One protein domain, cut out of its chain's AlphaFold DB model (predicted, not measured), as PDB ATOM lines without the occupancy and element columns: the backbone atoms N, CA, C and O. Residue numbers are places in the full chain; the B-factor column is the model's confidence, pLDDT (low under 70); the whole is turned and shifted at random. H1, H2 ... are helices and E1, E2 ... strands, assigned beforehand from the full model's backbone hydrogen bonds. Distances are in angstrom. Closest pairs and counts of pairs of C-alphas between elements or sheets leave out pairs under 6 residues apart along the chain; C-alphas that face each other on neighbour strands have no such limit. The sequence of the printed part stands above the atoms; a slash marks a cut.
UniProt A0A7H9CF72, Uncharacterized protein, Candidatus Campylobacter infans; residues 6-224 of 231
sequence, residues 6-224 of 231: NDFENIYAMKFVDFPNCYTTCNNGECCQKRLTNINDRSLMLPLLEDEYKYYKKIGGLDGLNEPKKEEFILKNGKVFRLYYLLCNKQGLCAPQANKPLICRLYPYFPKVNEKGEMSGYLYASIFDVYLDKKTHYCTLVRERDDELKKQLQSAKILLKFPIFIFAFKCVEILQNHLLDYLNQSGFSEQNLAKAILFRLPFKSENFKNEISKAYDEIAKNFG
ATOM      1  N   ASN A   6      -0.833  21.869 -35.912       89.56
ATOM      2  CA  ASN A   6       0.044  22.957 -35.475       89.56
ATOM      3  C   ASN A   6       1.446  22.444 -35.119       89.56
ATOM      4  O   ASN A   6       2.430  23.140 -35.361       89.56
ATOM      5  N   ASP A   7       1.563  21.226 -34.581       92.56
ATOM      6  CA  ASP A   7       2.876  20.624 -34.323       92.56
ATOM      7  C   ASP A   7       3.654  20.446 -35.630       92.56
ATOM      8  O   ASP A   7       4.816  20.845 -35.720       92.56
ATOM      9  N   PHE A   8       3.009  19.908 -36.671       90.50
ATOM     10  CA  PHE A   8       3.653  19.744 -37.972       90.50
ATOM     11  C   PHE A   8       3.925  21.061 -38.690       90.50
ATOM     12  O   PHE A   8       4.970  21.173 -39.324       90.50
ATOM     13  N   GLU A   9       3.052  22.058 -38.565       90.31
ATOM     14  CA  GLU A   9       3.301  23.403 -39.089       90.31
ATOM     15  C   GLU A   9       4.589  23.994 -38.507       90.31
ATOM     16  O   GLU A   9       5.483  24.401 -39.255       90.31
ATOM     17  N   ASN A  10       4.749  23.919 -37.184       91.19
ATOM     18  CA  ASN A  10       5.962  24.362 -36.504       91.19
ATOM     19  C   ASN A  10       7.193  23.554 -36.939       91.19
ATOM     20  O   ASN A  10       8.234  24.133 -37.246       91.19
ATOM     21  N   ILE A  11       7.083  22.223 -37.023       92.19
ATOM     22  CA  ILE A  11       8.184  21.354 -37.471       92.19
ATOM     23  C   ILE A  11       8.589  21.674 -38.920       92.19
ATOM     24  O   ILE A  11       9.778  21.715 -39.235       92.19
ATOM     25  N   TYR A  12       7.630  21.925 -39.812       90.56
ATOM     26  CA  TYR A  12       7.885  22.218 -41.227       90.56
ATOM     27  C   TYR A  12       8.366  23.655 -41.470       90.56
ATOM     28  O   TYR A  12       8.974  23.922 -42.514       90.56
ATOM     29  N   ALA A  13       8.161  24.569 -40.523       89.50
ATOM     30  CA  ALA A  13       8.794  25.885 -40.537       89.50
ATOM     31  C   ALA A  13      10.295  25.814 -40.194       89.50
ATOM     32  O   ALA A  13      11.066  26.694 -40.581       89.50
ATOM     33  N   MET A  14      10.739  24.753 -39.511       89.56
ATOM     34  CA  MET A  14      12.139  24.586 -39.128       89.56
ATOM     35  C   MET A  14      13.015  24.089 -40.281       89.56
ATOM     36  O   MET A  14      12.617  23.282 -41.132       89.56
ATOM     37  N   LYS A  15      14.268  24.543 -40.254       86.69
ATOM     38  CA  LYS A  15      15.345  24.054 -41.108       86.69
ATOM     39  C   LYS A  15      16.378  23.329 -40.250       86.69
ATOM     40  O   LYS A  15      17.195  23.966 -39.595       86.69
ATOM     41  N   PHE A  16      16.319  22.000 -40.236       90.50
ATOM     42  CA  PHE A  16      17.274  21.187 -39.473       90.50
ATOM     43  C   PHE A  16      18.638  21.082 -40.167       90.50
ATOM     44  O   PHE A  16      19.663  20.997 -39.497       90.50
ATOM     45  N   VAL A  17      18.633  21.122 -41.503       86.62
ATOM     46  CA  VAL A  17      19.816  21.189 -42.367       86.62
ATOM     47  C   VAL A  17      19.596  22.322 -43.371       86.62
ATOM     48  O   VAL A  17      18.765  22.201 -44.275       86.62
ATOM     49  N   ASP A  18      20.305  23.437 -43.200       83.88
ATOM     50  CA  ASP A  18      20.180  24.645 -44.029       83.88
ATOM     51  C   ASP A  18      21.449  24.874 -44.849       83.88
ATOM     52  O   ASP A  18      22.263  25.753 -44.573       83.88
ATOM     53  N   PHE A  19      21.615  24.049 -45.881       82.00
ATOM     54  CA  PHE A  19      22.639  24.241 -46.903       82.00
ATOM     55  C   PHE A  19      21.946  24.498 -48.244       82.00
ATOM     56  O   PHE A  19      21.468  23.550 -48.884       82.00
ATOM     57  N   PRO A  20      21.847  25.769 -48.676       74.19
ATOM     58  CA  PRO A  20      21.266  26.115 -49.964       74.19
ATOM     59  C   PRO A  20      21.936  25.325 -51.086       74.19
ATOM     60  O   PRO A  20      23.157  25.203 -51.130       74.19
ATOM     61  N   ASN A  21      21.125  24.783 -51.994       70.12
ATOM     62  CA  ASN A  21      21.599  24.017 -53.147       70.12
ATOM     63  C   ASN A  21      22.480  22.803 -52.796       70.12
ATOM     64  O   ASN A  21      23.248  22.353 -53.634       70.12
ATOM     65  N   CYS A  22      22.355  22.203 -51.605       71.69
ATOM     66  CA  CYS A  22      23.153  21.017 -51.263       71.69
ATOM     67  C   CYS A  22      23.011  19.866 -52.279       71.69
ATOM     68  O   CYS A  22      23.967  19.146 -52.541       71.69
ATOM     69  N   TYR A  23      21.854  19.731 -52.931       70.38
ATOM     70  CA  TYR A  23      21.643  18.739 -53.986       70.38
ATOM     71  C   TYR A  23      22.550  18.960 -55.212       70.38
ATOM     72  O   TYR A  23      22.877  17.994 -55.895       70.38
ATOM     73  N   THR A  24      23.002  20.192 -55.485       70.00
ATOM     74  CA  THR A  24      23.910  20.484 -56.607       70.00
ATOM     75  C   THR A  24      25.352  20.112 -56.290       70.00
ATOM     76  O   THR A  24      26.149  19.940 -57.205       70.00
ATOM     77  N   THR A  25      25.708  19.986 -55.009       67.94
ATOM     78  CA  THR A  25      27.084  19.686 -54.597       67.94
ATOM     79  C   THR A  25      27.346  18.188 -54.486       67.94
ATOM     80  O   THR A  25      28.501  17.778 -54.517       67.94
ATOM     81  N   CYS A  26      26.309  17.351 -54.413       64.56
ATOM     82  CA  CYS A  26      26.403  15.895 -54.274       64.56
ATOM     83  C   CYS A  26      26.511  15.171 -55.633       64.56
ATOM     84  O   CYS A  26      25.590  14.437 -55.989       64.56
ATOM     85  N   ASN A  27      27.577  15.400 -56.416       60.28
ATOM     86  CA  ASN A  27      27.783  14.779 -57.741       60.28
ATOM     87  C   ASN A  27      26.532  14.852 -58.650       60.28
ATOM     88  O   ASN A  27      26.054  13.836 -59.137       60.28
ATOM     89  N   ASN A  28      25.955  16.044 -58.852       59.34
ATOM     90  CA  ASN A  28      24.687  16.243 -59.583       59.34
ATOM     91  C   ASN A  28      23.439  15.605 -58.936       59.34
ATOM     92  O   ASN A  28      22.479  15.275 -59.632       59.34
ATOM     93  N   GLY A  29      23.415  15.475 -57.610       60.72
ATOM     94  CA  GLY A  29      22.232  15.045 -56.863       60.72
ATOM     95  C   GLY A  29      22.126  13.536 -56.676       60.72
ATOM     96  O   GLY A  29      21.024  13.037 -56.469       60.72
ATOM     97  N   GLU A  30      23.242  12.802 -56.699       64.44
ATOM     98  CA  GLU A  30      23.265  11.347 -56.491       64.44
ATOM     99  C   GLU A  30      22.614  10.923 -55.167       64.44
ATOM    100  O   GLU A  30      21.901   9.922 -55.129       64.44
ATOM    101  N   CYS A  31      22.748  11.728 -54.106       65.50
ATOM    102  CA  CYS A  31      22.051  11.509 -52.831       65.50
ATOM    103  C   CYS A  31      20.515  11.514 -52.966       65.50
ATOM    104  O   CYS A  31      19.813  10.955 -52.129       65.50
ATOM    105  N   CYS A  32      19.992  12.140 -54.023       63.19
ATOM    106  CA  CYS A  32      18.575  12.207 -54.367       63.19
ATOM    107  C   CYS A  32      18.208  11.343 -55.592       63.19
ATOM    108  O   CYS A  32      17.063  11.400 -56.040       63.19
ATOM    109  N   GLN A  33      19.161  10.585 -56.152       59.78
ATOM    110  CA  GLN A  33      18.994   9.807 -57.388       59.78
ATOM    111  C   GLN A  33      19.376   8.324 -57.247       59.78
ATOM    112  O   GLN A  33      19.019   7.538 -58.128       59.78
ATOM    113  N   LYS A  34      20.115   7.917 -56.199       54.78
ATOM    114  CA  LYS A  34      20.689   6.566 -56.155       54.78
ATOM    115  C   LYS A  34      19.673   5.461 -55.867       54.78
ATOM    116  O   LYS A  34      18.863   5.520 -54.945       54.78
ATOM    117  N   ARG A  35      19.777   4.447 -56.726       50.97
ATOM    118  CA  ARG A  35      18.838   3.362 -56.980       50.97
ATOM    119  C   ARG A  35      19.250   2.115 -56.205       50.97
ATOM    120  O   ARG A  35      20.374   1.642 -56.345       50.97
ATOM    121  N   LEU A  36      18.313   1.519 -55.475       42.53
ATOM    122  CA  LEU A  36      18.353   0.077 -55.246       42.53
ATOM    123  C   LEU A  36      18.107  -0.568 -56.616       42.53
ATOM    124  O   LEU A  36      16.967  -0.618 -57.062       42.53
ATOM    125  N   THR A  37      19.169  -1.055 -57.267       38.81
ATOM    126  CA  THR A  37      19.174  -1.856 -58.514       38.81
ATOM    127  C   THR A  37      19.012  -1.111 -59.852       38.81
ATOM    128  O   THR A  37      18.524   0.013 -59.916       38.81
ATOM    129  N   ASN A  38      19.446  -1.778 -60.934       38.34
ATOM    130  CA  ASN A  38      19.401  -1.407 -62.363       38.34
ATOM    131  C   ASN A  38      17.986  -1.160 -62.937       38.34
ATOM    132  O   ASN A  38      17.719  -1.418 -64.109       38.34
ATOM    133  N   ILE A  39      17.050  -0.672 -62.133       41.41
ATOM    134  CA  ILE A  39      15.724  -0.283 -62.590       41.41
ATOM    135  C   ILE A  39      15.859   1.139 -63.134       41.41
ATOM    136  O   ILE A  39      16.425   2.016 -62.486       41.41
ATOM    137  N   ASN A  40      15.347   1.396 -64.335       45.38
ATOM    138  CA  ASN A  40      15.350   2.725 -64.962       45.38
ATOM    139  C   ASN A  40      14.578   3.805 -64.174       45.38
ATOM    140  O   ASN A  40      14.537   4.960 -64.595       45.38
ATOM    141  N   ASP A  41      14.036   3.465 -63.011       55.53
ATOM    142  CA  ASP A  41      13.319   4.355 -62.119       55.53
ATOM    143  C   ASP A  41      14.300   5.095 -61.187       55.53
ATOM    144  O   ASP A  41      15.116   4.488 -60.497       55.53
ATOM    145  N   ARG A  42      14.284   6.433 -61.216       61.88
ATOM    146  CA  ARG A  42      15.093   7.304 -60.327       61.88
ATOM    147  C   ARG A  42      14.341   7.681 -59.051       61.88
ATOM    148  O   ARG A  42      14.687   8.666 -58.403       61.88
ATOM    149  N   SER A  43      13.276   6.958 -58.733       67.88
ATOM    150  CA  SER A  43      12.411   7.322 -57.627       67.88
ATOM    151  C   SER A  43      12.943   6.837 -56.280       67.88
ATOM    152  O   SER A  43      13.386   5.699 -56.134       67.88
ATOM    153  N   LEU A  44      12.853   7.705 -55.273       75.06
ATOM    154  CA  LEU A  44      13.175   7.405 -53.882       75.06
ATOM    155  C   LEU A  44      11.907   7.104 -53.094       75.06
ATOM    156  O   LEU A  44      10.911   7.813 -53.215       75.06
ATOM    157  N   MET A  45      11.966   6.087 -52.240       80.62
ATOM    158  CA  MET A  45      10.887   5.787 -51.308       80.62
ATOM    159  C   MET A  45      11.076   6.594 -50.020       80.62
ATOM    160  O   MET A  45      12.058   6.405 -49.306       80.62
ATOM    161  N   LEU A  46      10.137   7.488 -49.720       85.81
ATOM    162  CA  LEU A  46      10.160   8.348 -48.541       85.81
ATOM    163  C   LEU A  46       9.088   7.874 -47.546       85.81
ATOM    164  O   LEU A  46       7.902   7.998 -47.854       85.81
ATOM    165  N   PRO A  47       9.461   7.314 -46.380       90.38
ATOM    166  CA  PRO A  47       8.506   6.990 -45.329       90.38
ATOM    167  C   PRO A  47       8.047   8.260 -44.611       90.38
ATOM    168  O   PRO A  47       8.867   9.065 -44.170       90.38
ATOM    169  N   LEU A  48       6.735   8.409 -44.468       93.69
ATOM    170  CA  LEU A  48       6.086   9.429 -43.653       93.69
ATOM    171  C   LEU A  48       5.346   8.750 -42.505       93.69
ATOM    172  O   LEU A  48       4.714   7.702 -42.686       93.69
ATOM    173  N   LEU A  49       5.383   9.376 -41.331       95.12
ATOM    174  CA  LEU A  49       4.503   9.001 -40.224       95.12
ATOM    175  C   LEU A  49       3.042   9.292 -40.588       95.12
ATOM    176  O   LEU A  49       2.763  10.166 -41.404       95.12
ATOM    177  N   GLU A  50       2.093   8.592 -39.966       94.56
ATOM    178  CA  GLU A  50       0.664   8.757 -40.274       94.56
ATOM    179  C   GLU A  50       0.179  10.211 -40.162       94.56
ATOM    180  O   GLU A  50      -0.470  10.716 -41.079       94.56
ATOM    181  N   ASP A  51       0.514  10.901 -39.073       93.94
ATOM    182  CA  ASP A  51       0.099  12.294 -38.886       93.94
ATOM    183  C   ASP A  51       0.882  13.258 -39.794       93.94
ATOM    184  O   ASP A  51       0.310  14.231 -40.289       93.94
ATOM    185  N   GLU A  52       2.141  12.933 -40.119       94.81
ATOM    186  CA  GLU A  52       2.921  13.683 -41.108       94.81
ATOM    187  C   GLU A  52       2.275  13.582 -42.488       94.81
ATOM    188  O   GLU A  52       2.093  14.594 -43.152       94.81
ATOM    189  N   TYR A  53       1.882  12.381 -42.911       94.06
ATOM    190  CA  TYR A  53       1.212  12.156 -44.187       94.06
ATOM    191  C   TYR A  53      -0.081  12.972 -44.301       94.06
ATOM    192  O   TYR A  53      -0.310  13.618 -45.325       94.06
ATOM    193  N   LYS A  54      -0.909  12.992 -43.247       93.12
ATOM    194  CA  LYS A  54      -2.144  13.795 -43.219       93.12
ATOM    195  C   LYS A  54      -1.845  15.284 -43.396       93.12
ATOM    196  O   LYS A  54      -2.505  15.945 -44.199       93.12
ATOM    197  N   TYR A  55      -0.854  15.803 -42.670       93.12
ATOM    198  CA  TYR A  55      -0.432  17.197 -42.791       93.12
ATOM    199  C   TYR A  55       0.147  17.495 -44.182       93.12
ATOM    200  O   TYR A  55      -0.286  18.430 -44.851       93.12
ATOM    201  N   TYR A  56       1.061  16.651 -44.658       91.12
ATOM    202  CA  TYR A  56       1.735  16.784 -45.946       91.12
ATOM    203  C   TYR A  56       0.742  16.782 -47.116       91.12
ATOM    204  O   TYR A  56       0.856  17.599 -48.029       91.12
ATOM    205  N   LYS A  57      -0.292  15.932 -47.056       90.69
ATOM    206  CA  LYS A  57      -1.421  15.944 -47.995       90.69
ATOM    207  C   LYS A  57      -2.195  17.261 -47.951       90.69
ATOM    208  O   LYS A  57      -2.496  17.818 -49.000       90.69
ATOM    209  N   LYS A  58      -2.510  17.760 -46.751       90.88
ATOM    210  CA  LYS A  58      -3.290  18.992 -46.553       90.88
ATOM    211  C   LYS A  58      -2.611  20.220 -47.167       90.88
ATOM    212  O   LYS A  58      -3.306  21.077 -47.698       90.88
ATOM    213  N   ILE A  59      -1.283  20.301 -47.107       89.31
ATOM    214  CA  ILE A  59      -0.516  21.440 -47.640       89.31
ATOM    215  C   ILE A  59      -0.160  21.313 -49.135       89.31
ATOM    216  O   ILE A  59       0.666  22.078 -49.623       89.31
ATOM    217  N   GLY A  60      -0.725  20.339 -49.862       87.25
ATOM    218  CA  GLY A  60      -0.421  20.115 -51.287       87.25
ATOM    219  C   GLY A  60       0.926  19.422 -51.546       87.25
ATOM    220  O   GLY A  60       1.425  19.395 -52.668       87.25
ATOM    221  N   GLY A  61       1.549  18.820 -50.527       83.94
ATOM    222  CA  GLY A  61       2.848  18.149 -50.665       83.94
ATOM    223  C   GLY A  61       2.834  16.933 -51.607       83.94
ATOM    224  O   GLY A  61       3.887  16.526 -52.109       83.94
ATOM    225  N   LEU A  62       1.649  16.367 -51.866       82.06
ATOM    226  CA  LEU A  62       1.437  15.229 -52.766       82.06
ATOM    227  C   LEU A  62       1.246  15.624 -54.235       82.06
ATOM    228  O   LEU A  62       1.163  14.736 -55.081       82.06
ATOM    229  N   ASP A  63       1.191  16.917 -54.558       81.12
ATOM    230  CA  ASP A  63       0.923  17.360 -55.924       81.12
ATOM    231  C   ASP A  63       2.005  16.844 -56.888       81.12
ATOM    232  O   ASP A  63       3.217  17.048 -56.692       81.12
ATOM    233  N   GLY A  64       1.544  16.136 -57.924       73.19
ATOM    234  CA  GLY A  64       2.387  15.486 -58.930       73.19
ATOM    235  C   GLY A  64       3.083  14.199 -58.469       73.19
ATOM    236  O   GLY A  64       3.988  13.736 -59.161       73.19
ATOM    237  N   LEU A  65       2.705  13.630 -57.318       77.19
ATOM    238  CA  LEU A  65       3.226  12.356 -56.815       77.19
ATOM    239  C   LEU A  65       2.188  11.233 -56.930       77.19
ATOM    240  O   LEU A  65       0.982  11.468 -56.888       77.19
ATOM    241  N   ASN A  66       2.675   9.995 -57.036       77.50
ATOM    242  CA  ASN A  66       1.829   8.807 -56.961       77.50
ATOM    243  C   ASN A  66       1.213   8.656 -55.564       77.50
ATOM    244  O   ASN A  66       1.775   9.118 -54.565       77.50
ATOM    245  N   GLU A  67       0.084   7.952 -55.492       82.56
ATOM    246  CA  GLU A  67      -0.563   7.656 -54.217       82.56
ATOM    247  C   GLU A  67       0.373   6.835 -53.306       82.56
ATOM    248  O   GLU A  67       0.975   5.855 -53.763       82.56
ATOM    249  N   PRO A  68       0.555   7.229 -52.028       87.50
ATOM    250  CA  PRO A  68       1.453   6.515 -51.137       87.50
ATOM    251  C   PRO A  68       0.967   5.107 -50.847       87.50
ATOM    252  O   PRO A  68      -0.212   4.864 -50.581       87.50
ATOM    253  N   LYS A  69       1.924   4.190 -50.733       90.75
ATOM    254  CA  LYS A  69       1.657   2.874 -50.166       90.75
ATOM    255  C   LYS A  69       1.583   2.987 -48.644       90.75
ATOM    256  O   LYS A  69       2.578   3.305 -47.997       90.75
ATOM    257  N   LYS A  70       0.421   2.679 -48.074       94.19
ATOM    258  CA  LYS A  70       0.250   2.520 -46.626       94.19
ATOM    259  C   LYS A  70       0.793   1.163 -46.179       94.19
ATOM    260  O   LYS A  70       0.513   0.142 -46.805       94.19
ATOM    261  N   GLU A  71       1.520   1.149 -45.072       91.31
ATOM    262  CA  GLU A  71       1.981  -0.065 -44.410       91.31
ATOM    263  C   GLU A  71       1.670  -0.014 -42.917       91.31
ATOM    264  O   GLU A  71       1.880   1.007 -42.258       91.31
ATOM    265  N   GLU A  72       1.147  -1.121 -42.393       93.88
ATOM    266  CA  GLU A  72       0.805  -1.275 -40.984       93.88
ATOM    267  C   GLU A  72       1.671  -2.371 -40.363       93.88
ATOM    268  O   GLU A  72       1.717  -3.501 -40.848       93.88
ATOM    269  N   PHE A  73       2.343  -2.024 -39.273       91.56
ATOM    270  CA  PHE A  73       3.151  -2.927 -38.471       91.56
ATOM    271  C   PHE A  73       2.429  -3.174 -37.152       91.56
ATOM    272  O   PHE A  73       2.245  -2.250 -36.357       91.56
ATOM    273  N   ILE A  74       2.015  -4.419 -36.930       93.75
ATOM    274  CA  ILE A  74       1.404  -4.848 -35.671       93.75
ATOM    275  C   ILE A  74       2.530  -5.328 -34.755       93.75
ATOM    276  O   ILE A  74       3.216  -6.309 -35.053       93.75
ATOM    277  N   LEU A  75       2.737  -4.607 -33.659       94.44
ATOM    278  CA  LEU A  75       3.687  -4.962 -32.613       94.44
ATOM    279  C   LEU A  75       3.132  -6.120 -31.775       94.44
ATOM    280  O   LEU A  75       1.924  -6.350 -31.726       94.44
ATOM    281  N   LYS A  76       4.006  -6.845 -31.070       93.12
ATOM    282  CA  LYS A  76       3.600  -8.017 -30.275       93.12
ATOM    283  C   LYS A  76       2.609  -7.701 -29.162       93.12
ATOM    284  O   LYS A  76       1.808  -8.550 -28.791       93.12
ATOM    285  N   ASN A  77       2.660  -6.482 -28.648       91.75
ATOM    286  CA  ASN A  77       1.731  -5.965 -27.648       91.75
ATOM    287  C   ASN A  77       0.405  -5.456 -28.259       91.75
ATOM    288  O   ASN A  77      -0.369  -4.791 -27.576       91.75
ATOM    289  N   GLY A  78       0.146  -5.726 -29.545       94.75
ATOM    290  CA  GLY A  78      -1.083  -5.347 -30.241       94.75
ATOM    291  C   GLY A  78      -1.126  -3.895 -30.714       94.75
ATOM    292  O   GLY A  78      -2.158  -3.448 -31.207       94.75
ATOM    293  N   LYS A  79      -0.035  -3.133 -30.583       96.06
ATOM    294  CA  LYS A  79       0.040  -1.745 -31.056       96.06
ATOM    295  C   LYS A  79       0.270  -1.674 -32.555       96.06
ATOM    296  O   LYS A  79       0.960  -2.516 -33.120       96.06
ATOM    297  N   VAL A  80      -0.278  -0.649 -33.200       95.69
ATOM    298  CA  VAL A  80      -0.151  -0.455 -34.649       95.69
ATOM    299  C   VAL A  80       0.722   0.750 -34.942       95.69
ATOM    300  O   VAL A  80       0.369   1.883 -34.614       95.69
ATOM    301  N   PHE A  81       1.836   0.510 -35.623       95.38
ATOM    302  CA  PHE A  81       2.678   1.550 -36.196       95.38
ATOM    303  C   PHE A  81       2.418   1.651 -37.699       95.38
ATOM    304  O   PHE A  81       2.444   0.644 -38.404       95.38
ATOM    305  N   ARG A  82       2.134   2.857 -38.197       95.25
ATOM    306  CA  ARG A  82       1.764   3.077 -39.599       95.25
ATOM    307  C   ARG A  82       2.758   3.983 -40.297       95.25
ATOM    308  O   ARG A  82       3.067   5.063 -39.795       95.25
ATOM    309  N   LEU A  83       3.178   3.559 -41.483       94.19
ATOM    310  CA  LEU A  83       4.011   4.340 -42.386       94.19
ATOM    311  C   LEU A  83       3.314   4.505 -43.733       94.19
ATOM    312  O   LEU A  83       2.645   3.596 -44.223       94.19
ATOM    313  N   TYR A  84       3.494   5.673 -44.338       94.50
ATOM    314  CA  TYR A  84       3.077   5.961 -45.703       94.50
ATOM    315  C   TYR A  84       4.323   6.164 -46.551       94.50
ATOM    316  O   TYR A  84       5.097   7.087 -46.316       94.50
ATOM    317  N   TYR A  85       4.530   5.294 -47.530       90.06
ATOM    318  CA  TYR A  85       5.682   5.347 -48.415       90.06
ATOM    319  C   TYR A  85       5.335   6.119 -49.682       90.06
ATOM    320  O   TYR A  85       4.561   5.643 -50.517       90.06
ATOM    321  N   LEU A  86       5.926   7.303 -49.827       87.00
ATOM    322  CA  LEU A  86       5.840   8.110 -51.039       87.00
ATOM    323  C   LEU A  86       6.938   7.717 -52.016       87.00
ATOM    324  O   LEU A  86       8.104   7.635 -51.640       87.00
ATOM    325  N   LEU A  87       6.573   7.545 -53.283       83.44
ATOM    326  CA  LEU A  87       7.535   7.409 -54.366       83.44
ATOM    327  C   LEU A  87       7.848   8.806 -54.921       83.44
ATOM    328  O   LEU A  87       7.011   9.427 -55.573       83.44
ATOM    329  N   CYS A  88       9.032   9.326 -54.610       78.25
ATOM    330  CA  CYS A  88       9.464  10.667 -54.982       78.25
ATOM    331  C   CYS A  88      10.406  10.629 -56.185       78.25
ATOM    332  O   CYS A  88      11.488  10.056 -56.115       78.25
ATOM    333  N   ASN A  89      10.032  11.327 -57.253       75.69
ATOM    334  CA  ASN A  89      10.825  11.501 -58.472       75.69
ATOM    335  C   ASN A  89      11.392  12.930 -58.623       75.69
ATOM    336  O   ASN A  89      11.958  13.258 -59.666       75.69
ATOM    337  N   LYS A  90      11.264  13.781 -57.590       74.88
ATOM    338  CA  LYS A  90      11.637  15.211 -57.639       74.88
ATOM    339  C   LYS A  90      13.151  15.469 -57.623       74.88
ATOM    340  O   LYS A  90      13.558  16.595 -57.873       74.88
ATOM    341  N   GLN A  91      13.988  14.470 -57.318       74.00
ATOM    342  CA  GLN A  91      15.464  14.547 -57.401       74.00
ATOM    343  C   GLN A  91      16.086  15.765 -56.678       74.00
ATOM    344  O   GLN A  91      17.072  16.339 -57.128       74.00
ATOM    345  N   GLY A  92      15.495  16.188 -55.555       71.69
ATOM    346  CA  GLY A  92      15.954  17.351 -54.780       71.69
ATOM    347  C   GLY A  92      15.387  18.705 -55.232       71.69
ATOM    348  O   GLY A  92      15.528  19.686 -54.501       71.69
ATOM    349  N   LEU A  93      14.664  18.759 -56.354       70.56
ATOM    350  CA  LEU A  93      14.055  19.966 -56.935       70.56
ATOM    351  C   LEU A  93      12.665  20.275 -56.350       70.56
ATOM    352  O   LEU A  93      11.736  20.658 -57.059       70.56
ATOM    353  N   CYS A  94      12.487  20.079 -55.044       71.12
ATOM    354  CA  CYS A  94      11.215  20.372 -54.389       71.12
ATOM    355  C   CYS A  94      10.950  21.888 -54.398       71.12
ATOM    356  O   CYS A  94      11.669  22.644 -53.739       71.12
ATOM    357  N   ALA A  95       9.906  22.318 -55.113       64.38
ATOM    358  CA  ALA A  95       9.427  23.695 -55.147       64.38
ATOM    359  C   ALA A  95       7.994  23.788 -54.579       64.38
ATOM    360  O   ALA A  95       7.126  23.044 -55.047       64.38
ATOM    361  N   PRO A  96       7.732  24.682 -53.604       69.69
ATOM    362  CA  PRO A  96       8.707  25.364 -52.740       69.69
ATOM    363  C   PRO A  96       9.508  24.379 -51.865       69.69
ATOM    364  O   PRO A  96       9.066  23.260 -51.610       69.69
ATOM    365  N   GLN A  97      10.664  24.797 -51.332       66.62
ATOM    366  CA  GLN A  97      11.448  23.954 -50.407       66.62
ATOM    367  C   GLN A  97      10.672  23.569 -49.133       66.62
ATOM    368  O   GLN A  97      10.984  22.557 -48.509       66.62
ATOM    369  N   ALA A  98       9.639  24.342 -48.780       65.06
ATOM    370  CA  ALA A  98       8.695  24.023 -47.714       65.06
ATOM    371  C   ALA A  98       7.962  22.682 -47.934       65.06
ATOM    372  O   ALA A  98       7.532  22.051 -46.971       65.06
ATOM    373  N   ASN A  99       7.911  22.186 -49.172       74.69
ATOM    374  CA  ASN A  99       7.302  20.902 -49.515       74.69
ATOM    375  C   ASN A  99       8.268  19.722 -49.340       74.69
ATOM    376  O   ASN A  99       7.995  18.631 -49.821       74.69
ATOM    377  N   LYS A 100       9.425  19.894 -48.691       83.81
ATOM    378  CA  LYS A 100      10.268  18.752 -48.314       83.81
ATOM    379  C   LYS A 100       9.627  18.017 -47.125       83.81
ATOM    380  O   LYS A 100       9.348  18.680 -46.123       83.81
ATOM    381  N   PRO A 101       9.433  16.687 -47.187       88.81
ATOM    382  CA  PRO A 101       9.020  15.919 -46.016       88.81
ATOM    383  C   PRO A 101      10.131  15.906 -44.958       88.81
ATOM    384  O   PRO A 101      11.297  16.180 -45.269       88.81
ATOM    385  N   LEU A 102       9.792  15.576 -43.711       91.00
ATOM    386  CA  LEU A 102      10.708  15.641 -42.568       91.00
ATOM    387  C   LEU A 102      11.984  14.832 -42.799       91.00
ATOM    388  O   LEU A 102      13.079  15.310 -42.504       91.00
ATOM    389  N   ILE A 103      11.861  13.652 -43.408       88.94
ATOM    390  CA  ILE A 103      13.014  12.806 -43.717       88.94
ATOM    391  C   ILE A 103      14.058  13.529 -44.584       88.94
ATOM    392  O   ILE A 103      15.256  13.459 -44.318       88.94
ATOM    393  N   CYS A 104      13.610  14.306 -45.573       85.69
ATOM    394  CA  CYS A 104      14.485  15.086 -46.445       85.69
ATOM    395  C   CYS A 104      15.047  16.335 -45.753       85.69
ATOM    396  O   CYS A 104      16.047  16.877 -46.214       85.69
ATOM    397  N   ARG A 105      14.408  16.809 -44.678       88.56
ATOM    398  CA  ARG A 105      14.879  17.951 -43.878       88.56
ATOM    399  C   ARG A 105      15.965  17.558 -42.879       88.56
ATOM    400  O   ARG A 105      16.733  18.424 -42.479       88.56
ATOM    401  N   LEU A 106      16.005  16.288 -42.480       90.88
ATOM    402  CA  LEU A 106      17.006  15.730 -41.566       90.88
ATOM    403  C   LEU A 106      18.220  15.134 -42.305       90.88
ATOM    404  O   LEU A 106      19.301  15.038 -41.732       90.88
ATOM    405  N   TYR A 107      18.073  14.757 -43.582       87.56
ATOM    406  CA  TYR A 107      19.146  14.147 -44.377       87.56
ATOM    407  C   TYR A 107      20.466  14.951 -44.311       87.56
ATOM    408  O   TYR A 107      20.435  16.172 -44.481       87.56
ATOM    409  N   PRO A 108      21.635  14.302 -44.119       87.94
ATOM    410  CA  PRO A 108      21.913  12.866 -44.221       87.94
ATOM    411  C   PRO A 108      21.901  12.095 -42.899       87.94
ATOM    412  O   PRO A 108      22.289  10.930 -42.899       87.94
ATOM    413  N   TYR A 109      21.466  12.694 -41.787       92.56
ATOM    414  CA  TYR A 109      21.504  12.034 -40.482       92.56
ATOM    415  C   TYR A 109      20.163  12.084 -39.749       92.56
ATOM    416  O   TYR A 109      19.436  13.069 -39.799       92.56
ATOM    417  N   PHE A 110      19.876  11.050 -38.966       93.25
ATOM    418  CA  PHE A 110      18.860  11.100 -37.919       93.25
ATOM    419  C   PHE A 110      19.508  11.159 -36.537       93.25
ATOM    420  O   PHE A 110      20.614  10.639 -36.356       93.25
ATOM    421  N   PRO A 111      18.834  11.749 -35.538       95.31
ATOM    422  CA  PRO A 111      19.252  11.626 -34.150       95.31
ATOM    423  C   PRO A 111      19.317  10.154 -33.723       95.31
ATOM    424  O   PRO A 111      18.339   9.419 -33.853       95.31
ATOM    425  N   LYS A 112      20.456   9.732 -33.166       96.44
ATOM    426  CA  LYS A 112      20.537   8.495 -32.385       96.44
ATOM    427  C   LYS A 112      20.032   8.805 -30.984       96.44
ATOM    428  O   LYS A 112      20.565   9.711 -30.342       96.44
ATOM    429  N   VAL A 113      19.013   8.088 -30.525       97.00
ATOM    430  CA  VAL A 113      18.314   8.402 -29.273       97.00
ATOM    431  C   VAL A 113      18.131   7.166 -28.413       97.00
ATOM    432  O   VAL A 113      18.021   6.059 -28.936       97.00
ATOM    433  N   ASN A 114      18.091   7.354 -27.097       96.50
ATOM    434  CA  ASN A 114      17.633   6.318 -26.176       96.50
ATOM    435  C   ASN A 114      16.114   6.408 -25.943       96.50
ATOM    436  O   ASN A 114      15.427   7.305 -26.434       96.50
ATOM    437  N   GLU A 115      15.592   5.473 -25.160       96.31
ATOM    438  CA  GLU A 115      14.167   5.312 -24.864       96.31
ATOM    439  C   GLU A 115      13.604   6.460 -24.004       96.31
ATOM    440  O   GLU A 115      12.390   6.639 -23.927       96.31
ATOM    441  N   LYS A 116      14.483   7.278 -23.406       96.50
ATOM    442  CA  LYS A 116      14.149   8.499 -22.657       96.50
ATOM    443  C   LYS A 116      14.129   9.758 -23.530       96.50
ATOM    444  O   LYS A 116      13.906  10.848 -23.016       96.50
ATOM    445  N   GLY A 117      14.383   9.637 -24.835       95.31
ATOM    446  CA  GLY A 117      14.450  10.784 -25.745       95.31
ATOM    447  C   GLY A 117      15.744  11.590 -25.634       95.31
ATOM    448  O   GLY A 117      15.801  12.731 -26.091       95.31
ATOM    449  N   GLU A 118      16.799  11.019 -25.050       96.19
ATOM    450  CA  GLU A 118      18.109  11.657 -24.980       96.19
ATOM    451  C   GLU A 118      18.920  11.297 -26.224       96.19
ATOM    452  O   GLU A 118      19.054  10.129 -26.600       96.19
ATOM    453  N   MET A 119      19.474  12.315 -26.873       95.31
ATOM    454  CA  MET A 119      20.283  12.153 -28.073       95.31
ATOM    455  C   MET A 119      21.719  11.761 -27.708       95.31
ATOM    456  O   MET A 119      22.417  12.527 -27.047       95.31
ATOM    457  N   SER A 120      22.168  10.600 -28.180       93.44
ATOM    458  CA  SER A 120      23.511  10.049 -27.941       93.44
ATOM    459  C   SER A 120      24.440  10.150 -29.155       93.44
ATOM    460  O   SER A 120      25.629   9.853 -29.055       93.44
ATOM    461  N   GLY A 121      23.924  10.578 -30.309       95.12
ATOM    462  CA  GLY A 121      24.712  10.728 -31.528       95.12
ATOM    463  C   GLY A 121      23.843  10.856 -32.771       95.12
ATOM    464  O   GLY A 121      22.743  11.407 -32.718       95.12
ATOM    465  N   TYR A 122      24.343  10.323 -33.884       94.94
ATOM    466  CA  TYR A 122      23.697  10.389 -35.191       94.94
ATOM    467  C   TYR A 122      23.754   9.032 -35.884       94.94
ATOM    468  O   TYR A 122      24.729   8.297 -35.733       94.94
ATOM    469  N   LEU A 123      22.719   8.734 -36.658       92.69
ATOM    470  CA  LEU A 123      22.641   7.598 -37.571       92.69
ATOM    471  C   LEU A 123      22.566   8.143 -38.988       92.69
ATOM    472  O   LEU A 123      21.901   9.154 -39.202       92.69
ATOM    473  N   TYR A 124      23.193   7.489 -39.961       90.25
ATOM    474  CA  TYR A 124      22.957   7.854 -41.356       90.25
ATOM    475  C   TYR A 124      21.488   7.631 -41.718       90.25
ATOM    476  O   TYR A 124      20.875   6.653 -41.299       90.25
ATOM    477  N   ALA A 125      20.915   8.542 -42.497       84.88
ATOM    478  CA  ALA A 125      19.523   8.460 -42.919       84.88
ATOM    479  C   ALA A 125      19.290   7.353 -43.961       84.88
ATOM    480  O   ALA A 125      18.184   6.826 -44.075       84.88
ATOM    481  N   SER A 126      20.338   6.985 -44.700       79.75
ATOM    482  CA  SER A 126      20.339   5.894 -45.670       79.75
ATOM    483  C   SER A 126      21.243   4.762 -45.193       79.75
ATOM    484  O   SER A 126      22.373   4.995 -44.777       79.75
ATOM    485  N   ILE A 127      20.784   3.517 -45.312       75.94
ATOM    486  CA  ILE A 127      21.627   2.343 -45.035       75.94
ATOM    487  C   ILE A 127      22.809   2.241 -46.010       75.94
ATOM    488  O   ILE A 127      23.859   1.725 -45.646       75.94
ATOM    489  N   PHE A 128      22.677   2.776 -47.228       74.94
ATOM    490  CA  PHE A 128      23.798   2.856 -48.164       74.94
ATOM    491  C   PHE A 128      24.924   3.727 -47.621       74.94
ATOM    492  O   PHE A 128      26.089   3.358 -47.729       74.94
ATOM    493  N   ASP A 129      24.561   4.845 -46.995       79.25
ATOM    494  CA  ASP A 129      25.502   5.817 -46.445       79.25
ATOM    495  C   ASP A 129      26.313   5.220 -45.277       79.25
ATOM    496  O   ASP A 129      27.455   5.614 -45.059       79.25
ATOM    497  N   VAL A 130      25.778   4.204 -44.582       80.12
ATOM    498  CA  VAL A 130      26.480   3.485 -43.499       80.12
ATOM    499  C   VAL A 130      27.728   2.747 -43.998       80.12
ATOM    500  O   VAL A 130      28.697   2.624 -43.253       80.12
ATOM    501  N   TYR A 131      27.722   2.272 -45.245       76.38
ATOM    502  CA  TYR A 131      28.819   1.483 -45.820       76.38
ATOM    503  C   TYR A 131      29.816   2.298 -46.639       76.38
ATOM    504  O   TYR A 131      30.800   1.751 -47.134       76.38
ATOM    505  N   LEU A 132      29.564   3.592 -46.813       76.44
ATOM    506  CA  LEU A 132      30.479   4.463 -47.529       76.44
ATOM    507  C   LEU A 132      31.512   5.025 -46.562       76.44
ATOM    508  O   LEU A 132      31.174   5.571 -45.509       76.44
ATOM    509  N   ASP A 133      32.779   4.977 -46.964       80.81
ATOM    510  CA  ASP A 133      33.803   5.749 -46.277       80.81
ATOM    511  C   ASP A 133      33.453   7.234 -46.334       80.81
ATOM    512  O   ASP A 133      33.038   7.764 -47.368       80.81
ATOM    513  N   LYS A 134      33.726   7.959 -45.246       84.44
ATOM    514  CA  LYS A 134      33.487   9.410 -45.185       84.44
ATOM    515  C   LYS A 134      34.123  10.162 -46.361       84.44
ATOM    516  O   LYS A 134      33.566  11.149 -46.815       84.44
ATOM    517  N   LYS A 135      35.271   9.703 -46.876       84.62
ATOM    518  CA  LYS A 135      35.968  10.326 -48.017       84.62
ATOM    519  C   LYS A 135      35.296  10.066 -49.370       84.62
ATOM    520  O   LYS A 135      35.484  10.857 -50.286       84.62
ATOM    521  N   THR A 136      34.538   8.980 -49.502       81.88
ATOM    522  CA  THR A 136      33.884   8.552 -50.755       81.88
ATOM    523  C   THR A 136      32.362   8.690 -50.706       81.88
ATOM    524  O   THR A 136      31.688   8.450 -51.705       81.88
ATOM    525  N   HIS A 137      31.819   9.117 -49.566       82.88
ATOM    526  CA  HIS A 137      30.399   9.343 -49.338       82.88
ATOM    527  C   HIS A 137      29.785  10.260 -50.407       82.88
ATOM    528  O   HIS A 137      30.358  11.302 -50.707       82.88
ATOM    529  N   TYR A 138      28.600   9.946 -50.947       78.75
ATOM    530  CA  TYR A 138      27.993  10.733 -52.041       78.75
ATOM    531  C   TYR A 138      27.605  12.157 -51.630       78.75
ATOM    532  O   TYR A 138      27.797  13.111 -52.385       78.75
ATOM    533  N   CYS A 139      27.090  12.320 -50.409       81.50
ATOM    534  CA  CYS A 139      26.776  13.633 -49.854       81.50
ATOM    535  C   CYS A 139      28.048  14.435 -49.535       81.50
ATOM    536  O   CYS A 139      28.792  14.086 -48.618       81.50
ATOM    537  N   THR A 140      28.265  15.544 -50.242       84.88
ATOM    538  CA  THR A 140      29.423  16.435 -50.041       84.88
ATOM    539  C   THR A 140      29.442  17.063 -48.652       84.88
ATOM    540  O   THR A 140      30.512  17.236 -48.072       84.88
ATOM    541  N   LEU A 141      28.268  17.309 -48.058       87.75
ATOM    542  CA  LEU A 141      28.182  17.816 -46.687       87.75
ATOM    543  C   LEU A 141      28.773  16.830 -45.671       87.75
ATOM    544  O   LEU A 141      29.440  17.260 -44.737       87.75
ATOM    545  N   VAL A 142      28.609  15.519 -45.880       89.44
ATOM    546  CA  VAL A 142      29.249  14.493 -45.030       89.44
ATOM    547  C   VAL A 142      30.766  14.514 -45.194       89.44
ATOM    548  O   VAL A 142      31.497  14.343 -44.221       89.44
ATOM    549  N   ARG A 143      31.267  14.745 -46.411       89.75
ATOM    550  CA  ARG A 143      32.712  14.757 -46.672       89.75
ATOM    551  C   ARG A 143      33.401  15.986 -46.076       89.75
ATOM    552  O   ARG A 143      34.462  15.858 -45.473       89.75
ATOM    553  N   GLU A 144      32.792  17.163 -46.229       90.56
ATOM    554  CA  GLU A 144      33.470  18.458 -46.044       90.56
ATOM    555  C   GLU A 144      32.920  19.322 -44.899       90.56
ATOM    556  O   GLU A 144      33.570  20.292 -44.497       90.56
ATOM    557  N   ARG A 145      31.713  19.026 -44.401       91.94
ATOM    558  CA  ARG A 145      30.965  19.871 -43.448       91.94
ATOM    559  C   ARG A 145      30.282  19.069 -42.331       91.94
ATOM    560  O   ARG A 145      29.341  19.554 -41.714       91.94
ATOM    561  N   ASP A 146      30.757  17.855 -42.052       92.25
ATOM    562  CA  ASP A 146      30.131  16.906 -41.116       92.25
ATOM    563  C   ASP A 146      29.871  17.497 -39.718       92.25
ATOM    564  O   ASP A 146      28.769  17.383 -39.182       92.25
ATOM    565  N   ASP A 147      30.853  18.193 -39.142       94.12
ATOM    566  CA  ASP A 147      30.719  18.772 -37.799       94.12
ATOM    567  C   ASP A 147      29.700  19.922 -37.765       94.12
ATOM    568  O   ASP A 147      28.899  20.029 -36.833       94.12
ATOM    569  N   GLU A 148      29.682  20.762 -38.803       93.88
ATOM    570  CA  GLU A 148      28.705  21.842 -38.948       93.88
ATOM    571  C   GLU A 148      27.291  21.282 -39.136       93.88
ATOM    572  O   GLU A 148      26.347  21.724 -38.480       93.88
ATOM    573  N   LEU A 149      27.158  20.257 -39.976       92.12
ATOM    574  CA  LEU A 149      25.911  19.549 -40.228       92.12
ATOM    575  C   LEU A 149      25.342  18.944 -38.937       92.12
ATOM    576  O   LEU A 149      24.175  19.162 -38.605       92.12
ATOM    577  N   LYS A 150      26.176  18.246 -38.160       94.00
ATOM    578  CA  LYS A 150      25.804  17.717 -36.839       94.00
ATOM    579  C   LYS A 150      25.400  18.841 -35.883       94.00
ATOM    580  O   LYS A 150      24.391  18.726 -35.190       94.00
ATOM    581  N   LYS A 151      26.120  19.968 -35.873       94.69
ATOM    582  CA  LYS A 151      25.758  21.131 -35.049       94.69
ATOM    583  C   LYS A 151      24.376  21.687 -35.409       94.69
ATOM    584  O   LYS A 151      23.599  21.951 -34.494       94.69
ATOM    585  N   GLN A 152      24.038  21.826 -36.694       94.12
ATOM    586  CA  GLN A 152      22.702  22.274 -37.120       94.12
ATOM    587  C   GLN A 152      21.606  21.286 -36.692       94.12
ATOM    588  O   GLN A 152      20.573  21.686 -36.142       94.12
ATOM    589  N   LEU A 153      21.872  19.984 -36.829       94.06
ATOM    590  CA  LEU A 153      20.950  18.911 -36.449       94.06
ATOM    591  C   LEU A 153      20.663  18.823 -34.945       94.06
ATOM    592  O   LEU A 153      19.707  18.157 -34.553       94.06
ATOM    593  N   GLN A 154      21.399  19.533 -34.086       94.44
ATOM    594  CA  GLN A 154      21.011  19.684 -32.679       94.44
ATOM    595  C   GLN A 154      19.615  20.301 -32.518       94.44
ATOM    596  O   GLN A 154      18.921  20.001 -31.547       94.44
ATOM    597  N   SER A 155      19.162  21.107 -33.485       93.81
ATOM    598  CA  SER A 155      17.796  21.644 -33.513       93.81
ATOM    599  C   SER A 155      16.717  20.553 -33.622       93.81
ATOM    600  O   SER A 155      15.598  20.756 -33.149       93.81
ATOM    601  N   ALA A 156      17.052  19.360 -34.133       94.69
ATOM    602  CA  ALA A 156      16.143  18.215 -34.212       94.69
ATOM    603  C   ALA A 156      15.754  17.653 -32.832       94.69
ATOM    604  O   ALA A 156      14.791  16.895 -32.735       94.69
ATOM    605  N   LYS A 157      16.424  18.071 -31.744       95.12
ATOM    606  CA  LYS A 157      16.020  17.752 -30.361       95.12
ATOM    607  C   LYS A 157      14.575  18.144 -30.050       95.12
ATOM    608  O   LYS A 157      13.951  17.517 -29.202       95.12
ATOM    609  N   ILE A 158      14.017  19.135 -30.751       94.81
ATOM    610  CA  ILE A 158      12.603  19.511 -30.614       94.81
ATOM    611  C   ILE A 158      11.651  18.343 -30.913       94.81
ATOM    612  O   ILE A 158      10.611  18.225 -30.270       94.81
ATOM    613  N   LEU A 159      12.029  17.455 -31.841       95.81
ATOM    614  CA  LEU A 159      11.244  16.282 -32.224       95.81
ATOM    615  C   LEU A 159      11.169  15.273 -31.072       95.81
ATOM    616  O   LEU A 159      10.183  14.558 -30.935       95.81
ATOM    617  N   LEU A 160      12.174  15.252 -30.195       95.44
ATOM    618  CA  LEU A 160      12.266  14.300 -29.084       95.44
ATOM    619  C   LEU A 160      11.290  14.617 -27.945       95.44
ATOM    620  O   LEU A 160      11.165  13.841 -27.008       95.44
ATOM    621  N   LYS A 161      10.539  15.719 -28.051       93.69
ATOM    622  CA  LYS A 161       9.367  15.979 -27.205       93.69
ATOM    623  C   LYS A 161       8.198  15.042 -27.517       93.69
ATOM    624  O   LYS A 161       7.292  14.920 -26.698       93.69
ATOM    625  N   PHE A 162       8.197  14.400 -28.687       95.94
ATOM    626  CA  PHE A 162       7.119  13.518 -29.118       95.94
ATOM    627  C   PHE A 162       7.607  12.063 -29.175       95.94
ATOM    628  O   PHE A 162       8.519  11.751 -29.948       95.94
ATOM    629  N   PRO A 163       6.971  11.136 -28.433       97.12
ATOM    630  CA  PRO A 163       7.436   9.751 -28.349       97.12
ATOM    631  C   PRO A 163       7.413   9.014 -29.691       97.12
ATOM    632  O   PRO A 163       8.226   8.122 -29.913       97.12
ATOM    633  N   ILE A 164       6.551   9.422 -30.628       97.19
ATOM    634  CA  ILE A 164       6.505   8.834 -31.970       97.19
ATOM    635  C   ILE A 164       7.793   9.073 -32.773       97.19
ATOM    636  O   ILE A 164       8.214   8.180 -33.504       97.19
ATOM    637  N   PHE A 165       8.457  10.227 -32.616       96.94
ATOM    638  CA  PHE A 165       9.738  10.479 -33.284       96.94
ATOM    639  C   PHE A 165      10.871   9.694 -32.625       96.94
ATOM    640  O   PHE A 165      11.687   9.115 -33.337       96.94
ATOM    641  N   ILE A 166      10.883   9.600 -31.288       97.69
ATOM    642  CA  ILE A 166      11.830   8.738 -30.561       97.69
ATOM    643  C   ILE A 166      11.697   7.298 -31.069       97.69
ATOM    644  O   ILE A 166      12.683   6.678 -31.464       97.69
ATOM    645  N   PHE A 167      10.464   6.796 -31.136       97.69
ATOM    646  CA  PHE A 167      10.173   5.451 -31.610       97.69
ATOM    647  C   PHE A 167      10.581   5.247 -33.073       97.69
ATOM    648  O   PHE A 167      11.212   4.241 -33.387       97.69
ATOM    649  N   ALA A 168      10.300   6.205 -33.959       96.19
ATOM    650  CA  ALA A 168      10.714   6.135 -35.358       96.19
ATOM    651  C   ALA A 168      12.246   6.077 -35.504       96.19
ATOM    652  O   ALA A 168      12.755   5.234 -36.243       96.19
ATOM    653  N   PHE A 169      12.991   6.904 -34.764       96.44
ATOM    654  CA  PHE A 169      14.457   6.869 -34.775       96.44
ATOM    655  C   PHE A 169      15.011   5.556 -34.209       96.44
ATOM    656  O   PHE A 169      15.923   4.981 -34.804       96.44
ATOM    657  N   LYS A 170      14.416   5.016 -33.137       96.62
ATOM    658  CA  LYS A 170      14.749   3.677 -32.620       96.62
ATOM    659  C   LYS A 170      14.463   2.573 -33.638       96.62
ATOM    660  O   LYS A 170      15.273   1.665 -33.782       96.62
ATOM    661  N   CYS A 171      13.354   2.654 -34.373       94.38
ATOM    662  CA  CYS A 171      13.041   1.693 -35.431       94.38
ATOM    663  C   CYS A 171      14.093   1.717 -36.544       94.38
ATOM    664  O   CYS A 171      14.478   0.658 -37.035       94.38
ATOM    665  N   VAL A 172      14.577   2.905 -36.927       92.62
ATOM    666  CA  VAL A 172      15.667   3.033 -37.904       92.62
ATOM    667  C   VAL A 172      16.957   2.418 -37.364       92.62
ATOM    668  O   VAL A 172      17.593   1.660 -38.086       92.62
ATOM    669  N   GLU A 173      17.320   2.684 -36.107       94.81
ATOM    670  CA  GLU A 173      18.496   2.081 -35.462       94.81
ATOM    671  C   GLU A 173      18.437   0.546 -35.486       94.81
ATOM    672  O   GLU A 173      19.366  -0.107 -35.958       94.81
ATOM    673  N   ILE A 174      17.320  -0.025 -35.026       94.56
ATOM    674  CA  ILE A 174      17.098  -1.476 -34.989       94.56
ATOM    675  C   ILE A 174      17.166  -2.054 -36.406       94.56
ATOM    676  O   ILE A 174      17.865  -3.035 -36.647       94.56
ATOM    677  N   LEU A 175      16.497  -1.423 -37.375       91.44
ATOM    678  CA  LEU A 175      16.545  -1.858 -38.768       91.44
ATOM    679  C   LEU A 175      17.968  -1.841 -39.331       91.44
ATOM    680  O   LEU A 175      18.356  -2.793 -40.006       91.44
ATOM    681  N   GLN A 176      18.737  -0.784 -39.062       90.81
ATOM    682  CA  GLN A 176      20.123  -0.697 -39.508       90.81
ATOM    683  C   GLN A 176      20.959  -1.817 -38.902       90.81
ATOM    684  O   GLN A 176      21.609  -2.526 -39.657       90.81
ATOM    685  N   ASN A 177      20.878  -2.051 -37.591       92.31
ATOM    686  CA  ASN A 177      21.637  -3.118 -36.936       92.31
ATOM    687  C   ASN A 177      21.332  -4.495 -37.543       92.31
ATOM    688  O   ASN A 177      22.250  -5.215 -37.922       92.31
ATOM    689  N   HIS A 178      20.055  -4.833 -37.748       92.25
ATOM    690  CA  HIS A 178      19.688  -6.128 -38.338       92.25
ATOM    691  C   HIS A 178      20.089  -6.245 -39.817       92.25
ATOM    692  O   HIS A 178      20.413  -7.336 -40.288       92.25
ATOM    693  N   LEU A 179      20.071  -5.139 -40.572       88.81
ATOM    694  CA  LEU A 179      20.608  -5.113 -41.936       88.81
ATOM    695  C   LEU A 179      22.124  -5.325 -41.937       88.81
ATOM    696  O   LEU A 179      22.615  -6.108 -42.748       88.81
ATOM    697  N   LEU A 180      22.845  -4.668 -41.027       88.50
ATOM    698  CA  LEU A 180      24.289  -4.823 -40.871       88.50
ATOM    699  C   LEU A 180      24.648  -6.266 -40.512       88.50
ATOM    700  O   LEU A 180      25.517  -6.846 -41.155       88.50
ATOM    701  N   ASP A 181      23.940  -6.875 -39.562       89.62
ATOM    702  CA  ASP A 181      24.162  -8.267 -39.163       89.62
ATOM    703  C   ASP A 181      23.950  -9.231 -40.334       89.62
ATOM    704  O   ASP A 181      24.792 -10.095 -40.596       89.62
ATOM    705  N   TYR A 182      22.867  -9.047 -41.097       88.25
ATOM    706  CA  TYR A 182      22.611  -9.841 -42.298       88.25
ATOM    707  C   TYR A 182      23.737  -9.703 -43.330       88.25
ATOM    708  O   TYR A 182      24.183 -10.694 -43.914       88.25
ATOM    709  N   LEU A 183      24.202  -8.480 -43.576       86.94
ATOM    710  CA  LEU A 183      25.237  -8.195 -44.568       86.94
ATOM    711  C   LEU A 183      26.624  -8.658 -44.116       86.94
ATOM    712  O   LEU A 183      27.398  -9.125 -44.945       86.94
ATOM    713  N   ASN A 184      26.921  -8.612 -42.820       88.00
ATOM    714  CA  ASN A 184      28.149  -9.168 -42.256       88.00
ATOM    715  C   ASN A 184      28.198 -10.694 -42.423       88.00
ATOM    716  O   ASN A 184      29.262 -11.248 -42.685       88.00
ATOM    717  N   GLN A 185      27.050 -11.373 -42.327       88.75
ATOM    718  CA  GLN A 185      26.951 -12.822 -42.532       88.75
ATOM    719  C   GLN A 185      26.946 -13.223 -44.014       88.75
ATOM    720  O   GLN A 185      27.504 -14.255 -44.378       88.75
ATOM    721  N   SER A 186      26.300 -12.431 -44.874       86.19
ATOM    722  CA  SER A 186      26.128 -12.739 -46.306       86.19
ATOM    723  C   SER A 186      27.189 -12.120 -47.225       86.19
ATOM    724  O   SER A 186      27.203 -12.412 -48.421       86.19
ATOM    725  N   GLY A 187      28.073 -11.281 -46.679       85.31
ATOM    726  CA  GLY A 187      29.009 -10.445 -47.425       85.31
ATOM    727  C   GLY A 187      28.355  -9.150 -47.913       85.31
ATOM    728  O   GLY A 187      27.270  -9.161 -48.506       85.31
ATOM    729  N   PHE A 188      29.021  -8.011 -47.699       83.06
ATOM    730  CA  PHE A 188      28.505  -6.731 -48.176       83.06
ATOM    731  C   PHE A 188      28.563  -6.644 -49.706       83.06
ATOM    732  O   PHE A 188      29.625  -6.728 -50.320       83.06
ATOM    733  N   SER A 189      27.400  -6.430 -50.319       82.50
ATOM    734  CA  SER A 189      27.260  -6.000 -51.710       82.50
ATOM    735  C   SER A 189      25.959  -5.215 -51.870       82.50
ATOM    736  O   SER A 189      24.978  -5.484 -51.169       82.50
ATOM    737  N   GLU A 190      25.906  -4.280 -52.825       77.88
ATOM    738  CA  GLU A 190      24.659  -3.571 -53.158       77.88
ATOM    739  C   GLU A 190      23.529  -4.552 -53.525       77.88
ATOM    740  O   GLU A 190      22.364  -4.304 -53.219       77.88
ATOM    741  N   GLN A 191      23.870  -5.702 -54.120       81.75
ATOM    742  CA  GLN A 191      22.925  -6.769 -54.461       81.75
ATOM    743  C   GLN A 191      22.341  -7.447 -53.215       81.75
ATOM    744  O   GLN A 191      21.126  -7.627 -53.134       81.75
ATOM    745  N   ASN A 192      23.173  -7.786 -52.224       84.56
ATOM    746  CA  ASN A 192      22.706  -8.375 -50.967       84.56
ATOM    747  C   ASN A 192      21.881  -7.380 -50.150       84.56
ATOM    748  O   ASN A 192      20.853  -7.758 -49.591       84.56
ATOM    749  N   LEU A 193      22.273  -6.103 -50.136       82.56
ATOM    750  CA  LEU A 193      21.493  -5.044 -49.500       82.56
ATOM    751  C   LEU A 193      20.132  -4.875 -50.187       82.56
ATOM    752  O   LEU A 193      19.094  -4.868 -49.520       82.56
ATOM    753  N   ALA A 194      20.114  -4.827 -51.521       80.31
ATOM    754  CA  ALA A 194      18.879  -4.768 -52.293       80.31
ATOM    755  C   ALA A 194      17.977  -5.975 -52.027       80.31
ATOM    756  O   ALA A 194      16.780  -5.805 -51.798       80.31
ATOM    757  N   LYS A 195      18.546  -7.182 -51.978       82.88
ATOM    758  CA  LYS A 195      17.835  -8.412 -51.618       82.88
ATOM    759  C   LYS A 195      17.241  -8.319 -50.208       82.88
ATOM    760  O   LYS A 195      16.058  -8.603 -50.029       82.88
ATOM    761  N   ALA A 196      18.023  -7.893 -49.218       84.88
ATOM    762  CA  ALA A 196      17.573  -7.773 -47.834       84.88
ATOM    763  C   ALA A 196      16.377  -6.821 -47.692       84.88
ATOM    764  O   ALA A 196      15.402  -7.158 -47.016       84.88
ATOM    765  N   ILE A 197      16.426  -5.675 -48.376       81.81
ATOM    766  CA  ILE A 197      15.350  -4.678 -48.383       81.81
ATOM    767  C   ILE A 197      14.129  -5.195 -49.152       81.81
ATOM    768  O   ILE A 197      13.024  -5.195 -48.607       81.81
ATOM    769  N   LEU A 198      14.314  -5.685 -50.384       80.12
ATOM    770  CA  LEU A 198      13.226  -6.133 -51.258       80.12
ATOM    771  C   LEU A 198      12.430  -7.281 -50.630       80.12
ATOM    772  O   LEU A 198      11.200  -7.259 -50.607       80.12
ATOM    773  N   PHE A 199      13.133  -8.267 -50.072       83.88
ATOM    774  CA  PHE A 199      12.508  -9.421 -49.428       83.88
ATOM    775  C   PHE A 199      12.187  -9.198 -47.951       83.88
ATOM    776  O   PHE A 199      11.614 -10.095 -47.319       83.88
ATOM    777  N   ARG A 200      12.507  -8.010 -47.419       83.25
ATOM    778  CA  ARG A 200      12.242  -7.593 -46.039       83.25
ATOM    779  C   ARG A 200      12.801  -8.584 -45.021       83.25
ATOM    780  O   ARG A 200      12.125  -8.932 -44.054       83.25
ATOM    781  N   LEU A 201      14.007  -9.088 -45.272       83.69
ATOM    782  CA  LEU A 201      14.587 -10.177 -44.483       83.69
ATOM    783  C   LEU A 201      14.708  -9.817 -42.991       83.69
ATOM    784  O   LEU A 201      14.230 -10.610 -42.180       83.69
ATOM    785  N   PRO A 202      15.200  -8.617 -42.608       78.69
ATOM    786  CA  PRO A 202      15.242  -8.210 -41.200       78.69
ATOM    787  C   PRO A 202      13.863  -8.185 -40.533       78.69
ATOM    788  O   PRO A 202      13.675  -8.762 -39.464       78.69
ATOM    789  N   PHE A 203      12.872  -7.593 -41.212       77.88
ATOM    790  CA  PHE A 203      11.511  -7.388 -40.697       77.88
ATOM    791  C   PHE A 203      10.760  -8.687 -40.399       77.88
ATOM    792  O   PHE A 203       9.826  -8.709 -39.596       77.88
ATOM    793  N   LYS A 204      11.128  -9.774 -41.083       83.75
ATOM    794  CA  LYS A 204      10.497 -11.083 -40.901       83.75
ATOM    795  C   LYS A 204      11.011 -11.814 -39.666       83.75
ATOM    796  O   LYS A 204      10.320 -12.716 -39.195       83.75
ATOM    797  N   SER A 205      12.183 -11.441 -39.151       87.62
ATOM    798  CA  SER A 205      12.783 -12.125 -38.010       87.62
ATOM    799  C   SER A 205      12.010 -11.860 -36.719       87.62
ATOM    800  O   SER A 205      11.501 -10.764 -36.471       87.62
ATOM    801  N   GLU A 206      11.938 -12.880 -35.869       90.88
ATOM    802  CA  GLU A 206      11.276 -12.757 -34.573       90.88
ATOM    803  C   GLU A 206      12.041 -11.822 -33.632       90.88
ATOM    804  O   GLU A 206      11.431 -11.081 -32.861       90.88
ATOM    805  N   ASN A 207      13.373 -11.799 -33.750       92.62
ATOM    806  CA  ASN A 207      14.214 -10.899 -32.972       92.62
ATOM    807  C   ASN A 207      13.921  -9.427 -33.300       92.62
ATOM    808  O   ASN A 207      13.703  -8.633 -32.390       92.62
ATOM    809  N   PHE A 208      13.803  -9.078 -34.585       92.94
ATOM    810  CA  PHE A 208      13.432  -7.721 -34.995       92.94
ATOM    811  C   PHE A 208      12.079  -7.304 -34.404       92.94
ATOM    812  O   PHE A 208      11.954  -6.239 -33.802       92.94
ATOM    813  N   LYS A 209      11.059  -8.168 -34.502       92.50
ATOM    814  CA  LYS A 209       9.727  -7.888 -33.935       92.50
ATOM    815  C   LYS A 209       9.766  -7.703 -32.415       92.50
ATOM    816  O   LYS A 209       9.055  -6.840 -31.892       92.50
ATOM    817  N   ASN A 210      10.577  -8.499 -31.714       94.94
ATOM    818  CA  ASN A 210      10.791  -8.373 -30.272       94.94
ATOM    819  C   ASN A 210      11.416  -7.026 -29.914       94.94
ATOM    820  O   ASN A 210      10.903  -6.339 -29.037       94.94
ATOM    821  N   GLU A 211      12.491  -6.638 -30.597       96.31
ATOM    822  CA  GLU A 211      13.211  -5.396 -30.314       96.31
ATOM    823  C   GLU A 211      12.357  -4.157 -30.582       96.31
ATOM    824  O   GLU A 211      12.324  -3.256 -29.748       96.31
ATOM    825  N   ILE A 212      11.604  -4.132 -31.687       95.94
ATOM    826  CA  ILE A 212      10.679  -3.029 -31.979       95.94
ATOM    827  C   ILE A 212       9.584  -2.942 -30.906       95.94
ATOM    828  O   ILE A 212       9.289  -1.854 -30.416       95.94
ATOM    829  N   SER A 213       9.000  -4.077 -30.503       96.75
ATOM    830  CA  SER A 213       7.961  -4.092 -29.460       96.75
ATOM    831  C   SER A 213       8.518  -3.622 -28.111       96.75
ATOM    832  O   SER A 213       7.925  -2.763 -27.467       96.75
ATOM    833  N   LYS A 214       9.712  -4.100 -27.738       97.62
ATOM    834  CA  LYS A 214      10.416  -3.675 -26.523       97.62
ATOM    835  C   LYS A 214      10.742  -2.181 -26.548       97.62
ATOM    836  O   LYS A 214      10.552  -1.509 -25.542       97.62
ATOM    837  N   ALA A 215      11.207  -1.652 -27.680       97.81
ATOM    838  CA  ALA A 215      11.487  -0.227 -27.825       97.81
ATOM    839  C   ALA A 215      10.225   0.616 -27.601       97.81
ATOM    840  O   ALA A 215      10.285   1.622 -26.900       97.81
ATOM    841  N   TYR A 216       9.076   0.186 -28.136       98.12
ATOM    842  CA  TYR A 216       7.805   0.838 -27.831       98.12
ATOM    843  C   TYR A 216       7.495   0.778 -26.329       98.12
ATOM    844  O   TYR A 216       7.199   1.819 -25.748       98.12
ATOM    845  N   ASP A 217       7.581  -0.401 -25.700       98.06
ATOM    846  CA  ASP A 217       7.201  -0.573 -24.292       98.06
ATOM    847  C   ASP A 217       8.063   0.306 -23.371       98.06
ATOM    848  O   ASP A 217       7.546   0.964 -22.470       98.06
ATOM    849  N   GLU A 218       9.373   0.378 -23.621       98.19
ATOM    850  CA  GLU A 218      10.285   1.234 -22.856       98.19
ATOM    851  C   GLU A 218      10.001   2.730 -23.057       98.19
ATOM    852  O   GLU A 218      10.002   3.495 -22.093       98.19
ATOM    853  N   ILE A 219       9.692   3.174 -24.279       98.25
ATOM    854  CA  ILE A 219       9.314   4.576 -24.522       98.25
ATOM    855  C   ILE A 219       7.961   4.879 -23.862       98.25
ATOM    856  O   ILE A 219       7.803   5.918 -23.221       98.25
ATOM    857  N   ALA A 220       6.995   3.964 -23.944       97.62
ATOM    858  CA  ALA A 220       5.676   4.130 -23.338       97.62
ATOM    859  C   ALA A 220       5.745   4.238 -21.804       97.62
ATOM    860  O   ALA A 220       4.976   5.000 -21.219       97.62
ATOM    861  N   LYS A 221       6.703   3.568 -21.143       97.38
ATOM    862  CA  LYS A 221       6.964   3.760 -19.701       97.38
ATOM    863  C   LYS A 221       7.367   5.196 -19.351       97.38
ATOM    864  O   LYS A 221       7.051   5.657 -18.260       97.38
ATOM    865  N   ASN A 222       8.064   5.890 -20.252       96.62
ATOM    866  CA  ASN A 222       8.580   7.240 -20.011       96.62
ATOM    867  C   ASN A 222       7.607   8.345 -20.464       96.62
ATOM    868  O   ASN A 222       7.586   9.418 -19.869       96.62
ATOM    869  N   PHE A 223       6.799   8.094 -21.499       96.81
ATOM    870  CA  PHE A 223       5.988   9.125 -22.167       96.81
ATOM    871  C   PHE A 223       4.485   8.811 -22.233       96.81
ATOM    872  O   PHE A 223       3.711   9.597 -22.783       96.81
ATOM    873  N   GLY A 224       4.064   7.669 -21.688       95.75
ATOM    874  CA  GLY A 224       2.707   7.154 -21.832       95.75
ATOM    875  C   GLY A 224       2.436   6.576 -23.221       95.75
ATOM    876  O   GLY A 224       3.274   6.605 -24.120       95.75
TER     877      GLY A 224
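What this domain is: This is residues 6 to 224 of the 231 residues of an uncharacterized protein of Candidatus Campylobacter infans (UniProt A0A7H9CF72). Helices H7 and H8 meet at a corner, with the two-stranded hairpin E4 E5 between them, and the long helix H11 folds back beside H8. Across the body from that hairpin stands an antiparallel sheet of three strands, in the order E1 E3 E2, with H3 packed on it; the short H4 lies near the middle. The printed part has 219 residues, with 11 named helices and 5 named strands in the order H1 H2 E1 H3 E2 E3 H4 E4 E5 H5 to H11, and its class is mixed, helices and strands. It is compact and rounded, with a radius of gyration of the C-alphas of 17.0 A and spans of 45 by 44 by 36 A.

How they stand to each other: Start at H1, residues 6 to 13, which is apart from H2, residues 22 to 25. Next find E1, residues 44 to 49, H3, residues 50 to 58, and E2, residues 69 to 74: a split strand-helix-strand unit with a right-handed crossover, its two strands running the same way with E3, residues 80 to 88, between them. Look for N 46 and O 86, 2.8 A apart, and N 71 and O 83, 2.8 A apart, both within hydrogen-bond range. H3 is on this sheet, over E1, at a height over the sheet of 8.6 A. H4, residues 102 to 106, only grazes it. In the hairpin E4, residues 109 to 113, and E5, residues 119 to 124, N 110 and O 123 are 2.8 A apart. H5, residues 127 to 130, is apart from H6, residues 140 to 144, which only just touches H2, with 3 pairs of C-alphas within 8 A, the closest Thr 25 and Thr 140 at 6.1 A. H7, residues 146 to 161, has a kink of 38 degrees near residue 155; its C-alpha of Ala 156 is 7.3 A from that of Pro 111, the closest to E4. The hub H8, residues 163 to 186, touches H7 only at the corner, and only just, with 3 pairs of C-alphas within 8 A, the closest Leu 160 and Ile 166 at 5.8 A. With residues 179 to 186 alone it touches H9, residues 190 to 198, the closest C-alphas being Leu 183 and Asn 192 at 6.9 A. With residues 175 to 182 alone it touches H10, residues 201 to 204, the closest being His 178 and Pro 202 at 5.7 A. H11, residues 206 to 223, touches H8 at a shallow tilt of 23 degrees, opposite ways, the closest C-alphas being Cys 171 and Ile 212 at 6.3 A. Every O i to N i+4 pair is within hydrogen-bond range in H1, H3, H4, H6, H8 and H9, against 13 of 14 in H11 and 5 of 12 in H7, where 12 of 13 O i to N i+3 pairs are; H2, H5 and H10 are too short for an O i to N i+4 pair.

Where its parts are: Find C-alpha 6 at (0.044, 22.957, -35.475), where H1 begins. H8 runs 34.3 A from C-alpha 163 at (7.436, 9.751, -28.349), while E3 measures 25.1 A and H7 25.0 A. H11 runs 25.7 A to C-alpha 223 at (5.988, 9.125, -22.167).

The domain as a whole: The C-alphas farthest apart, those of Asn 40 and Lys 221, are 46.0 A apart. The printed part has no cut; the links H2 to E1 and E3 to H4 are long. The mean pLDDT of the printed part is 85.5, and residues 25 to 43 and 95 to 98 are under 70.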